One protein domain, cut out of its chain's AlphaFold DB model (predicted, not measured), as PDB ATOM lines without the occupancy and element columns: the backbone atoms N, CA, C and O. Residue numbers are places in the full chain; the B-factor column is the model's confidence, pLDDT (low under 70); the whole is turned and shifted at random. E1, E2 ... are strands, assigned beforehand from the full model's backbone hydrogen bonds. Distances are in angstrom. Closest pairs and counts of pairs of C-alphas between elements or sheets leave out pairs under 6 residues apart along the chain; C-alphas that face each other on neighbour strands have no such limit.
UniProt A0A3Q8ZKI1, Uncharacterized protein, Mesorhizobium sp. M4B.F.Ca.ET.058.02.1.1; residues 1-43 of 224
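What this domain is: This is residues 1 to 43 of the 224 residues of an uncharacterized protein of Mesorhizobium sp. M4B.F.Ca.ET.058.02.1.1 (UniProt A0A3Q8ZKI1). What shape do the atoms make? One long, bent hairpin of two strands, E1 and E2, makes the body, with residues 1 to 13 as a loop leading into E1 and residues 38 to 43 as a short, turned tail after E2. What are the counts and the size? The 43 printed residues hold two antiparallel strands, E1 then E2, and no named helix, and the class is all strand. The whole is a rod of 41 by 20 by 15 A, only just loose and close to extended, with a radius of gyration of the C-alphas of 13.5 A.

Where its parts are: Where is E1? E1 is residues 14 to 24, 28.6 A from C-alpha 14 at (-26.554, 42.728, 29.107) to C-alpha 24, and it bends by 63 degrees at residue 21. Where is E2? E2 is residues 27 to 37, 26.9 A long, ending with C-alpha 37 at (-22.640, 45.012, 28.842), and it bends by 60 degrees at residue 33.

How they stand to each other: How do the strands stand to each other? E1 and E2 form a hairpin of antiparallel neighbours, with 165 degrees between their directions. Which C-alphas face each other? Among them are those of Phe 18 and Glu 32, 4.4 A apart, and those of Ser 14 and Asp 37, 4.5 A apart. Which backbone atoms pair? Within hydrogen-bond range are, for instance, N 15 and O 36 at 2.8 A, and N 27 and O 24 at 3.0 A.

The domain as a whole: How far does it reach? The C-alphas of Cys 25 and Arg 40, the two farthest apart, are 41.9 A apart. Is anything cut or long? The printed part has no cut, and the link from E1 to E2 is tight, with 2 residues. Where is confidence low? The mean pLDDT of the printed part is 84.2, and residue 1 is under 70.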
ATOM      1  N   MET A   1     -37.154  44.143  41.770       68.06
ATOM      2  CA  MET A   1     -37.743  43.323  40.687       68.06
ATOM      3  C   MET A   1     -36.689  43.184  39.609       68.06
ATOM      4  O   MET A   1     -36.100  44.197  39.264       68.06
ATOM      5  N   VAL A   2     -36.434  41.970  39.125       75.81
ATOM      6  CA  VAL A   2     -35.488  41.716  38.030       75.81
ATOM      7  C   VAL A   2     -36.291  41.213  36.839       75.81
ATOM      8  O   VAL A   2     -37.089  40.290  36.988       75.81
ATOM      9  N   ILE A   3     -36.102  41.836  35.681       78.31
ATOM     10  CA  ILE A   3     -36.605  41.343  34.398       78.31
ATOM     11  C   ILE A   3     -35.369  40.894  33.627       78.31
ATOM     12  O   ILE A   3     -34.445  41.684  33.456       78.31
ATOM     13  N   ALA A   4     -35.327  39.626  33.225       78.75
ATOM     14  CA  ALA A   4     -34.156  39.024  32.601       78.75
ATOM     15  C   ALA A   4     -34.529  38.334  31.284       78.75
ATOM     16  O   ALA A   4     -35.581  37.704  31.173       78.75
ATOM     17  N   GLY A   5     -33.648  38.454  30.295       76.69
ATOM     18  CA  GLY A   5     -33.795  37.909  28.949       76.69
ATOM     19  C   GLY A   5     -32.597  38.309  28.088       76.69
ATOM     20  O   GLY A   5     -31.696  38.989  28.567       76.69
ATOM     21  N   PHE A   6     -32.583  37.890  26.823       80.56
ATOM     22  CA  PHE A   6     -31.610  38.380  25.841       80.56
ATOM     23  C   PHE A   6     -32.281  39.387  24.915       80.56
ATOM     24  O   PHE A   6     -33.361  39.100  24.390       80.56
ATOM     25  N   GLY A   7     -31.625  40.518  24.649       81.06
ATOM     26  CA  GLY A   7     -32.042  41.396  23.564       81.06
ATOM     27  C   GLY A   7     -31.993  40.666  22.218       81.06
ATOM     28  O   GLY A   7     -31.091  39.865  21.953       81.06
ATOM     29  N   GLU A   8     -32.948  40.950  21.328       82.25
ATOM     30  CA  GLU A   8     -32.990  40.329  19.993       82.25
ATOM     31  C   GLU A   8     -31.668  40.523  19.240       82.25
ATOM     32  O   GLU A   8     -31.112  39.575  18.681       82.25
ATOM     33  N   LYS A   9     -31.130  41.746  19.308       86.06
ATOM     34  CA  LYS A   9     -29.883  42.166  18.653       86.06
ATOM     35  C   LYS A   9     -28.630  41.927  19.497       86.06
ATOM     36  O   LYS A   9     -27.525  42.144  19.009       86.06
ATOM     37  N   GLU A  10     -28.781  41.503  20.746       82.44
ATOM     38  CA  GLU A  10     -27.655  41.293  21.651       82.44
ATOM     39  C   GLU A  10     -27.130  39.869  21.507       82.44
ATOM     40  O   GLU A  10     -27.879  38.895  21.588       82.44
ATOM     41  N   LEU A  11     -25.826  39.742  21.261       81.75
ATOM     42  CA  LEU A  11     -25.155  38.444  21.147       81.75
ATOM     43  C   LEU A  11     -24.715  37.898  22.509       81.75
ATOM     44  O   LEU A  11     -24.595  36.686  22.674       81.75
ATOM     45  N   LEU A  12     -24.473  38.791  23.466       84.12
ATOM     46  CA  LEU A  12     -23.985  38.491  24.808       84.12
ATOM     47  C   LEU A  12     -24.955  39.064  25.854       84.12
ATOM     48  O   LEU A  12     -25.745  39.943  25.508       84.12
ATOM     49  N   PRO A  13     -24.916  38.578  27.108       83.38
ATOM     50  CA  PRO A  13     -25.757  39.111  28.172       83.38
ATOM     51  C   PRO A  13     -25.496  40.602  28.421       83.38
ATOM     52  O   PRO A  13     -24.345  41.035  28.501       83.38
ATOM     53  N   SER A  14     -26.572  41.356  28.609       85.50
ATOM     54  CA  SER A  14     -26.554  42.728  29.107       85.50
ATOM     55  C   SER A  14     -27.413  42.823  30.371       85.50
ATOM     56  O   SER A  14     -28.261  41.967  30.646       85.50
ATOM     57  N   LEU A  15     -27.166  43.846  31.178       86.56
ATOM     58  CA  LEU A  15     -27.897  44.133  32.401       86.56
ATOM     59  C   LEU A  15     -28.034  45.641  32.545       86.56
ATOM     60  O   LEU A  15     -27.058  46.385  32.455       86.56
ATOM     61  N   GLN A  16     -29.260  46.069  32.821       87.38
ATOM     62  CA  GLN A  16     -29.568  47.442  33.182       87.38
ATOM     63  C   GLN A  16     -30.400  47.440  34.460       87.38
ATOM     64  O   GLN A  16     -31.448  46.796  34.540       87.38
ATOM     65  N   ALA A  17     -29.904  48.135  35.475       85.75
ATOM     66  CA  ALA A  17     -30.510  48.217  36.787       85.75
ATOM     67  C   ALA A  17     -31.057  49.622  37.029       85.75
ATOM     68  O   ALA A  17     -30.400  50.631  36.765       85.75
ATOM     69  N   PHE A  18     -32.266  49.673  37.581       86.69
ATOM     70  CA  PHE A  18     -32.924  50.913  37.960       86.69
ATOM     71  C   PHE A  18     -33.359  50.850  39.420       86.69
ATOM     72  O   PHE A  18     -33.959  49.870  39.867       86.69
ATOM     73  N   ARG A  19     -33.135  51.945  40.146       86.44
ATOM     74  CA  ARG A  19     -33.771  52.225  41.429       86.44
ATOM     75  C   ARG A  19     -35.022  53.052  41.180       86.44
ATOM     76  O   ARG A  19     -34.955  54.133  40.602       86.44
ATOM     77  N   LEU A  20     -36.160  52.532  41.617       88.69
ATOM     78  CA  LEU A  20     -37.457  53.183  41.465       88.69
ATOM     79  C   LEU A  20     -37.887  53.774  42.810       88.69
ATOM     80  O   LEU A  20     -37.802  53.094  43.829       88.69
ATOM     81  N   ASP A  21     -38.359  55.017  42.799       88.38
ATOM     82  CA  ASP A  21     -38.797  55.767  43.981       88.38
ATOM     83  C   ASP A  21     -40.191  56.378  43.749       88.38
ATOM     84  O   ASP A  21     -40.397  57.592  43.731       88.38
ATOM     85  N   GLY A  22     -41.159  55.497  43.485       88.81
ATOM     86  CA  GLY A  22     -42.570  55.849  43.327       88.81
ATOM     87  C   GLY A  22     -42.926  56.572  42.021       88.81
ATOM     88  O   GLY A  22     -42.195  56.545  41.026       88.81
ATOM     89  N   ILE A  23     -44.111  57.188  42.023       93.88
ATOM     90  CA  ILE A  23     -44.666  57.951  40.898       93.88
ATOM     91  C   ILE A  23     -44.831  59.401  41.347       93.88
ATOM     92  O   ILE A  23     -45.552  59.677  42.303       93.88
ATOM     93  N   LEU A  24     -44.203  60.331  40.630       91.56
ATOM     94  CA  LEU A  24     -44.327  61.769  40.851       91.56
ATOM     95  C   LEU A  24     -44.921  62.414  39.597       91.56
ATOM     96  O   LEU A  24     -44.395  62.249  38.497       91.56
ATOM     97  N   CYS A  25     -46.035  63.134  39.751       92.00
ATOM     98  CA  CYS A  25     -46.733  63.808  38.647       92.00
ATOM     99  C   CYS A  25     -47.034  62.882  37.446       92.00
ATOM    100  O   CYS A  25     -46.869  63.268  36.291       92.00
ATOM    101  N   GLY A  26     -47.431  61.632  37.717       93.25
ATOM    102  CA  GLY A  26     -47.745  60.639  36.683       93.25
ATOM    103  C   GLY A  26     -46.530  60.033  35.973       93.25
ATOM    104  O   GLY A  26     -46.705  59.275  35.023       93.25
ATOM    105  N   ARG A  27     -45.301  60.330  36.417       92.25
ATOM    106  CA  ARG A  27     -44.067  59.725  35.900       92.25
ATOM    107  C   ARG A  27     -43.397  58.889  36.978       92.25
ATOM    108  O   ARG A  27     -43.340  59.295  38.136       92.25
ATOM    109  N   ILE A  28     -42.871  57.731  36.596       92.56
ATOM    110  CA  ILE A  28     -42.057  56.915  37.497       92.56
ATOM    111  C   ILE A  28     -40.761  57.677  37.775       92.56
ATOM    112  O   ILE A  28     -40.054  58.066  36.844       92.56
ATOM    113  N   LYS A  29     -40.446  57.886  39.054       93.44
ATOM    114  CA  LYS A  29     -39.140  58.394  39.466       93.44
ATOM    115  C   LYS A  29     -38.169  57.219  39.435       93.44
ATOM    116  O   LYS A  29     -38.208  56.354  40.305       93.44
ATOM    117  N   ALA A  30     -37.343  57.166  38.399       90.31
ATOM    118  CA  ALA A  30     -36.352  56.121  38.192       90.31
ATOM    119  C   ALA A  30     -34.949  56.731  38.133       90.31
ATOM    120  O   ALA A  30     -34.751  57.783  37.528       90.31
ATOM    121  N   LEU A  31     -33.988  56.049  38.744       88.44
ATOM    122  CA  LEU A  31     -32.564  56.327  38.636       88.44
ATOM    123  C   LEU A  31     -31.891  55.077  38.081       88.44
ATOM    124  O   LEU A  31     -31.999  54.012  38.684       88.44
ATOM    125  N   GLU A  32     -31.211  55.194  36.947       88.00
ATOM    126  CA  GLU A  32     -30.322  54.133  36.471       88.00
ATOM    127  C   GLU A  32     -29.152  54.007  37.455       88.00
ATOM    128  O   GLU A  32     -28.500  55.006  37.762       88.00
ATOM    129  N   THR A  33     -28.940  52.812  38.012       84.81
ATOM    130  CA  THR A  33     -27.886  52.577  39.014       84.81
ATOM    131  C   THR A  33     -26.694  51.861  38.416       84.81
ATOM    132  O   THR A  33     -25.567  52.310  38.591       84.81
ATOM    133  N   ASP A  34     -26.947  50.777  37.687       81.19
ATOM    134  CA  ASP A  34     -25.904  49.892  37.190       81.19
ATOM    135  C   ASP A  34     -26.197  49.510  35.749       81.19
ATOM    136  O   ASP A  34     -27.327  49.180  35.383       81.19
ATOM    137  N   LYS A  35     -25.146  49.519  34.936       84.44
ATOM    138  CA  LYS A  35     -25.182  49.022  33.572       84.44
ATOM    139  C   LYS A  35     -24.009  48.083  33.366       84.44
ATOM    140  O   LYS A  35     -22.869  48.421  33.683       84.44
ATOM    141  N   PHE A  36     -24.288  46.912  32.818       84.81
ATOM    142  CA  PHE A  36     -23.273  45.942  32.461       84.81
ATOM    143  C   PHE A  36     -23.564  45.391  31.076       84.81
ATOM    144  O   PHE A  36     -24.583  44.751  30.855       84.81
ATOM    145  N   ASP A  37     -22.626  45.608  30.167       84.62
ATOM    146  CA  ASP A  37     -22.640  45.012  28.842       84.62
ATOM    147  C   ASP A  37     -21.472  44.029  28.776       84.62
ATOM    148  O   ASP A  37     -20.314  44.422  28.960       84.62
ATOM    149  N   ALA A  38     -21.760  42.746  28.534       82.19
ATOM    150  CA  ALA A  38     -20.701  41.773  28.328       82.19
ATOM    151  C   ALA A  38     -19.972  42.080  27.010       82.19
ATOM    152  O   ALA A  38     -20.568  42.111  25.932       82.19
ATOM    153  N   THR A  39     -18.663  42.299  27.090       80.25
ATOM    154  CA  THR A  39     -17.785  42.577  25.948       80.25
ATOM    155  C   THR A  39     -16.622  41.584  25.905       80.25
ATOM    156  O   THR A  39     -16.526  40.654  26.705       80.25
ATOM    157  N   ARG A  40     -15.692  41.769  24.957       70.56
ATOM    158  CA  ARG A  40     -14.456  40.968  24.899       70.56
ATOM    159  C   ARG A  40     -13.541  41.192  26.107       70.56
ATOM    160  O   ARG A  40     -12.763  40.291  26.431       70.56
ATOM    161  N   GLU A  41     -13.627  42.367  26.726       70.94
ATOM    162  CA  GLU A  41     -12.819  42.776  27.880       70.94
ATOM    163  C   GLU A  41     -13.567  42.528  29.191       70.94
ATOM    164  O   GLU A  41     -13.007  41.953  30.120       70.94
ATOM    165  N   ASN A  42     -14.855  42.874  29.242       74.81
ATOM    166  CA  ASN A  42     -15.705  42.666  30.406       74.81
ATOM    167  C   ASN A  42     -16.607  41.449  30.185       74.81
ATOM    168  O   ASN A  42     -17.711  41.563  29.661       74.81
ATOM    169  N   ARG A  43     -16.096  40.262  30.500       81.06
ATOM    170  CA  ARG A  43     -16.682  38.996  30.032       81.06
ATOM    171  C   ARG A  43     -17.749  38.401  30.954       81.06
ATOM    172  O   ARG A  43     -18.484  37.517  30.522       81.06
TER     173      ARG A  43